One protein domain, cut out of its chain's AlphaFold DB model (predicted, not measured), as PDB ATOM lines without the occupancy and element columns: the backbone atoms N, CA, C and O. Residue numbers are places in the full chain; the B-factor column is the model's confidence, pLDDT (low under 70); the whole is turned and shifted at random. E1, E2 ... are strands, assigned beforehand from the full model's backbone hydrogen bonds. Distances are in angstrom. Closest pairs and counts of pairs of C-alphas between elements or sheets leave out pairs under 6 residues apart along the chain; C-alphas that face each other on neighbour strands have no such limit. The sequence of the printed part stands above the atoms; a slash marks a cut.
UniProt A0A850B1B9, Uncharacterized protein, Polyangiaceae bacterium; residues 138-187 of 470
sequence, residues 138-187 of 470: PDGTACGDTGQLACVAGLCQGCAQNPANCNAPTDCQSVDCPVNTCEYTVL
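What this domain is: This is residues 138 to 187 of the 470 residues of an uncharacterized protein of Polyangiaceae bacterium (UniProt A0A850B1B9). With little regular structure, the printed part is a rod of loops and two small strand hairpins, E1 with E2 towards one end and E3 with E4 at the other, joined by the looping residues 158 to 172. It has 50 residues and four named strands, E1 to E4, in two antiparallel sheets of two; the class is all strand, with 15 residues in named elements. It is compact, with a radius of gyration of the C-alphas of 11.1 A, and spans 37 by 17 by 14 A.

Where its parts are: E1, residues 149 to 152, begins at C-alpha (275.744, 156.245, 236.915). E2 is residues 155 to 157. E3, residues 173 to 176, is 9.8 A long, and E4, residues 183 to 186, is 10.0 A long and ends at (280.316, 174.942, 248.808).

How they stand to each other: Residues 142 to 143 pair antiparallel with residues 149 to 150 of E1. E1 and E2 form a hairpin at 134 degrees, with N 152 and O 155 2.8 A apart. E3 and E4 form a hairpin at 150 degrees, with N 176 and O 183 2.8 A apart. E2 and E3 are apart.

The domain as a whole: The C-alphas of Pro 138 and Leu 187, the two farthest apart, are 37.2 A apart. The printed part has no cut. The link from E2 to E3 is long, 15 residues. No printed residue is under 70 in pLDDT.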
ATOM      1  N   PRO A 138     269.881 144.591 236.701       90.19
ATOM      2  CA  PRO A 138     270.971 144.278 235.793       90.19
ATOM      3  C   PRO A 138     272.096 145.307 235.862       90.19
ATOM      4  O   PRO A 138     271.848 146.519 235.841       90.19
ATOM      5  N   ASP A 139     273.333 144.814 235.869       87.38
ATOM      6  CA  ASP A 139     274.502 145.678 235.786       87.38
ATOM      7  C   ASP A 139     274.420 146.553 234.524       87.38
ATOM      8  O   ASP A 139     274.073 146.080 233.438       87.38
ATOM      9  N   GLY A 140     274.725 147.843 234.668       83.69
ATOM     10  CA  GLY A 140     274.585 148.832 233.598       83.69
ATOM     11  C   GLY A 140     273.230 149.542 233.543       83.69
ATOM     12  O   GLY A 140     273.085 150.467 232.746       83.69
ATOM     13  N   THR A 141     272.252 149.160 234.374       90.56
ATOM     14  CA  THR A 141     271.009 149.937 234.539       90.56
ATOM     15  C   THR A 141     271.358 151.371 234.944       90.56
ATOM     16  O   THR A 141     272.148 151.574 235.864       90.56
ATOM     17  N   ALA A 142     270.815 152.360 234.232       87.81
ATOM     18  CA  ALA A 142     271.065 153.769 234.518       87.81
ATOM     19  C   ALA A 142     270.504 154.145 235.896       87.81
ATOM     20  O   ALA A 142     269.364 153.810 236.215       87.81
ATOM     21  N   CYS A 143     271.293 154.857 236.693       86.12
ATOM     22  CA  CYS A 143     270.917 155.256 238.046       86.12
ATOM     23  C   CYS A 143     271.498 156.633 238.419       86.12
ATOM     24  O   CYS A 143     272.264 157.232 237.656       86.12
ATOM     25  N   GLY A 144     271.118 157.139 239.597       77.00
ATOM     26  CA  GLY A 144     271.488 158.471 240.086       77.00
ATOM     27  C   GLY A 144     270.676 159.600 239.444       77.00
ATOM     28  O   GLY A 144     269.973 159.391 238.456       77.00
ATOM     29  N   ASP A 145     270.797 160.814 239.989       73.25
ATOM     30  CA  ASP A 145     269.969 161.974 239.605       73.25
ATOM     31  C   ASP A 145     270.063 162.347 238.116       73.25
ATOM     32  O   ASP A 145     269.143 162.934 237.548       73.25
ATOM     33  N   THR A 146     271.180 162.005 237.469       70.12
ATOM     34  CA  THR A 146     271.453 162.299 236.054       70.12
ATOM     35  C   THR A 146     271.249 161.098 235.133       70.12
ATOM     36  O   THR A 146     271.319 161.249 233.913       70.12
ATOM     37  N   GLY A 147     271.057 159.896 235.691       78.94
ATOM     38  CA  GLY A 147     271.088 158.638 234.941       78.94
ATOM     39  C   GLY A 147     272.458 158.291 234.336       78.94
ATOM     40  O   GLY A 147     272.533 157.403 233.491       78.94
ATOM     41  N   GLN A 148     273.533 159.002 234.706       78.00
ATOM     42  CA  GLN A 148     274.889 158.776 234.176       78.00
ATOM     43  C   GLN A 148     275.682 157.733 234.968       78.00
ATOM     44  O   GLN A 148     276.745 157.295 234.521       78.00
ATOM     45  N   LEU A 149     275.189 157.346 236.143       82.19
ATOM     46  CA  LEU A 149     275.744 156.245 236.915       82.19
ATOM     47  C   LEU A 149     275.149 154.923 236.427       82.19
ATOM     48  O   LEU A 149     274.118 154.890 235.751       82.19
ATOM     49  N   ALA A 150     275.813 153.830 236.780       86.56
ATOM     50  CA  ALA A 150     275.397 152.493 236.403       86.56
ATOM     51  C   ALA A 150     275.244 151.618 237.643       86.56
ATOM     52  O   ALA A 150     276.099 151.614 238.531       86.56
ATOM     53  N   CYS A 151     274.180 150.826 237.677       88.62
ATOM     54  CA  CYS A 151     274.039 149.790 238.680       88.62
ATOM     55  C   CYS A 151     275.157 148.763 238.507       88.62
ATOM     56  O   CYS A 151     275.430 148.307 237.396       88.62
ATOM     57  N   VAL A 152     275.819 148.429 239.607       86.19
ATOM     58  CA  VAL A 152     276.835 147.383 239.692       86.19
ATOM     59  C   VAL A 152     276.574 146.617 240.979       86.19
ATOM     60  O   VAL A 152     276.709 147.171 242.074       86.19
ATOM     61  N   ALA A 153     276.186 145.349 240.843       85.75
ATOM     62  CA  ALA A 153     275.835 144.462 241.949       85.75
ATOM     63  C   ALA A 153     274.760 145.044 242.893       85.75
ATOM     64  O   ALA A 153     274.857 144.917 244.112       85.75
ATOM     65  N   GLY A 154     273.740 145.697 242.327       86.25
ATOM     66  CA  GLY A 154     272.628 146.279 243.086       86.25
ATOM     67  C   GLY A 154     272.916 147.631 243.743       86.25
ATOM     68  O   GLY A 154     272.075 148.141 244.469       86.25
ATOM     69  N   LEU A 155     274.087 148.223 243.495       85.50
ATOM     70  CA  LEU A 155     274.443 149.560 243.969       85.50
ATOM     71  C   LEU A 155     274.620 150.502 242.786       85.50
ATOM     72  O   LEU A 155     275.213 150.120 241.779       85.50
ATOM     73  N   CYS A 156     274.184 151.749 242.933       83.88
ATOM     74  CA  CYS A 156     274.435 152.775 241.932       83.88
ATOM     75  C   CYS A 156     275.894 153.247 242.013       83.88
ATOM     76  O   CYS A 156     276.287 153.894 242.980       83.88
ATOM     77  N   GLN A 157     276.725 152.877 241.034       83.75
ATOM     78  CA  GLN A 157     278.170 153.116 241.058       83.75
ATOM     79  C   GLN A 157     278.648 153.897 239.831       83.75
ATOM     80  O   GLN A 157     278.061 153.836 238.752       83.75
ATOM     81  N   GLY A 158     279.760 154.623 239.980       78.25
ATOM     82  CA  GLY A 158     280.430 155.249 238.836       78.25
ATOM     83  C   GLY A 158     281.161 156.550 239.132       78.25
ATOM     84  O   GLY A 158     282.153 156.826 238.457       78.25
ATOM     85  N   CYS A 159     280.752 157.337 240.132       79.12
ATOM     86  CA  CYS A 159     281.428 158.613 240.389       79.12
ATOM     87  C   CYS A 159     282.809 158.449 241.040       79.12
ATOM     88  O   CYS A 159     283.681 159.287 240.834       79.12
ATOM     89  N   ALA A 160     283.061 157.337 241.747       75.62
ATOM     90  CA  ALA A 160     284.355 157.094 242.389       75.62
ATOM     91  C   ALA A 160     285.458 156.773 241.362       75.62
ATOM     92  O   ALA A 160     286.638 156.983 241.622       75.62
ATOM     93  N   GLN A 161     285.068 156.255 240.191       76.00
ATOM     94  CA  GLN A 161     285.976 155.965 239.076       76.00
ATOM     95  C   GLN A 161     286.157 157.180 238.162       76.00
ATOM     96  O   GLN A 161     287.221 157.363 237.573       76.00
ATOM     97  N   ASN A 162     285.119 158.008 238.037       73.75
ATOM     98  CA  ASN A 162     285.153 159.239 237.267       73.75
ATOM     99  C   ASN A 162     284.208 160.286 237.890       73.75
ATOM    100  O   ASN A 162     282.995 160.193 237.682       73.75
ATOM    101  N   PRO A 163     284.735 161.307 238.591       72.81
ATOM    102  CA  PRO A 163     283.922 162.377 239.176       72.81
ATOM    103  C   PRO A 163     283.078 163.142 238.147       72.81
ATOM    104  O   PRO A 163     282.055 163.714 238.504       72.81
ATOM    105  N   ALA A 164     283.452 163.113 236.860       75.12
ATOM    106  CA  ALA A 164     282.665 163.712 235.778       75.12
ATOM    107  C   ALA A 164     281.330 162.992 235.501       75.12
ATOM    108  O   ALA A 164     280.555 163.464 234.676       75.12
ATOM    109  N   ASN A 165     281.063 161.861 236.165       76.50
ATOM    110  CA  ASN A 165     279.753 161.206 236.155       76.50
ATOM    111  C   ASN A 165     278.747 161.880 237.115       76.50
ATOM    112  O   ASN A 165     277.578 161.498 237.144       76.50
ATOM    113  N   CYS A 166     279.194 162.851 237.917       79.31
ATOM    114  CA  CYS A 166     278.330 163.774 238.648       79.31
ATOM    115  C   CYS A 166     277.968 164.980 237.767       79.31
ATOM    116  O   CYS A 166     278.647 165.261 236.775       79.31
ATOM    117  N   ASN A 167     276.940 165.745 238.154       81.75
ATOM    118  CA  ASN A 167     276.713 167.043 237.520       81.75
ATOM    119  C   ASN A 167     277.969 167.904 237.665       81.75
ATOM    120  O   ASN A 167     278.616 167.909 238.715       81.75
ATOM    121  N   ALA A 168     278.302 168.639 236.604       84.56
ATOM    122  CA  ALA A 168     279.393 169.595 236.666       84.56
ATOM    123  C   ALA A 168     279.104 170.589 237.808       84.56
ATOM    124  O   ALA A 168     278.036 171.211 237.795       84.56
ATOM    125  N   PRO A 169     280.001 170.722 238.804       87.94
ATOM    126  CA  PRO A 169     279.808 171.697 239.867       87.94
ATOM    127  C   PRO A 169     279.828 173.108 239.274       87.94
ATOM    128  O   PRO A 169     280.471 173.357 238.248       87.94
ATOM    129  N   THR A 170     279.145 174.048 239.925       91.69
ATOM    130  CA  THR A 170     279.337 175.467 239.607       91.69
ATOM    131  C   THR A 170     280.762 175.893 239.965       91.69
ATOM    132  O   THR A 170     281.459 175.211 240.720       91.69
ATOM    133  N   ASP A 171     281.191 177.074 239.518       94.06
ATOM    134  CA  ASP A 171     282.480 177.643 239.945       94.06
ATOM    135  C   ASP A 171     282.590 177.823 241.473       94.06
ATOM    136  O   ASP A 171     283.698 177.986 241.992       94.06
ATOM    137  N   CYS A 172     281.465 177.775 242.192       96.62
ATOM    138  CA  CYS A 172     281.367 177.917 243.644       96.62
ATOM    139  C   CYS A 172     281.165 176.607 244.396       96.62
ATOM    140  O   CYS A 172     280.919 176.608 245.605       96.62
ATOM    141  N   GLN A 173     281.310 175.488 243.701       94.88
ATOM    142  CA  GLN A 173     281.208 174.167 244.281       94.88
ATOM    143  C   GLN A 173     282.423 173.331 243.893       94.88
ATOM    144  O   GLN A 173     283.058 173.517 242.857       94.88
ATOM    145  N   SER A 174     282.745 172.381 244.752       91.50
ATOM    146  CA  SER A 174     283.583 171.242 244.402       91.50
ATOM    147  C   SER A 174     282.752 169.983 244.561       91.50
ATOM    148  O   SER A 174     281.866 169.932 245.414       91.50
ATOM    149  N   VAL A 175     283.011 168.997 243.712       88.88
ATOM    150  CA  VAL A 175     282.361 167.694 243.796       88.88
ATOM    151  C   VAL A 175     283.335 166.697 244.408       88.88
ATOM    152  O   VAL A 175     284.480 166.595 243.963       88.88
ATOM    153  N   ASP A 176     282.877 165.989 245.432       86.69
ATOM    154  CA  ASP A 176     283.529 164.809 245.987       86.69
ATOM    155  C   ASP A 176     282.636 163.586 245.731       86.69
ATOM    156  O   ASP A 176     281.426 163.709 245.538       86.69
ATOM    157  N   CYS A 177     283.235 162.400 245.680       83.38
ATOM    158  CA  CYS A 177     282.487 161.154 245.539       83.38
ATOM    159  C   CYS A 177     282.929 160.104 246.569       83.38
ATOM    160  O   CYS A 177     283.549 159.084 246.226       83.38
ATOM    161  N   PRO A 178     282.609 160.314 247.855       81.38
ATOM    162  CA  PRO A 178     282.755 159.267 248.846       81.38
ATOM    163  C   PRO A 178     281.707 158.172 248.593       81.38
ATOM    164  O   PRO A 178     280.510 158.415 248.484       81.38
ATOM    165  N   VAL A 179     282.171 156.923 248.492       79.31
ATOM    166  CA  VAL A 179     281.313 155.724 248.413       79.31
ATOM    167  C   VAL A 179     280.268 155.786 247.278       79.31
ATOM    168  O   VAL A 179     279.101 155.468 247.474       79.31
ATOM    169  N   ASN A 180     280.688 156.176 246.066       75.88
ATOM    170  CA  ASN A 180     279.827 156.238 244.868       75.88
ATOM    171  C   ASN A 180     278.618 157.196 244.962       75.88
ATOM    172  O   ASN A 180     277.711 157.105 244.139       75.88
ATOM    173  N   THR A 181     278.630 158.144 245.901       76.88
ATOM    174  CA  THR A 181     277.593 159.177 246.030       76.88
ATOM    175  C   THR A 181     278.183 160.543 245.692       76.88
ATOM    176  O   THR A 181     279.236 160.889 246.212       76.88
ATOM    177  N   CYS A 182     277.532 161.316 244.817       80.62
ATOM    178  CA  CYS A 182     277.981 162.669 244.477       80.62
ATOM    179  C   CYS A 182     277.674 163.633 245.631       80.62
ATOM    180  O   CYS A 182     276.509 163.910 245.913       80.62
ATOM    181  N   GLU A 183     278.709 164.180 246.255       86.50
ATOM    182  CA  GLU A 183     278.599 165.201 247.294       86.50
ATOM    183  C   GLU A 183     279.147 166.532 246.778       86.50
ATOM    184  O   GLU A 183     280.204 166.585 246.152       86.50
ATOM    185  N   TYR A 184     278.436 167.631 247.042       88.81
ATOM    186  CA  TYR A 184     278.864 168.971 246.637       88.81
ATOM    187  C   TYR A 184     279.260 169.781 247.863       88.81
ATOM    188  O   TYR A 184     278.459 169.991 248.773       88.81
ATOM    189  N   THR A 185     280.493 170.275 247.863       93.50
ATOM    190  CA  THR A 185     281.005 171.176 248.896       93.50
ATOM    191  C   THR A 185     281.004 172.604 248.371       93.50
ATOM    192  O   THR A 185     281.625 172.893 247.345       93.50
ATOM    193  N   VAL A 186     280.323 173.500 249.088       95.75
ATOM    194  CA  VAL A 186     280.316 174.942 248.808       95.75
ATOM    195  C   VAL A 186     281.687 175.540 249.122       95.75
ATOM    196  O   VAL A 186     282.232 175.339 250.205       95.75
ATOM    197  N   LEU A 187     282.240 176.286 248.168       96.06
ATOM    198  CA  LEU A 187     283.537 176.950 248.278       96.06
ATOM    199  C   LEU A 187     283.372 178.393 248.785       96.06
ATOM    200  O   LEU A 187     283.778 179.331 248.103       96.06
TER     201      LEU A 187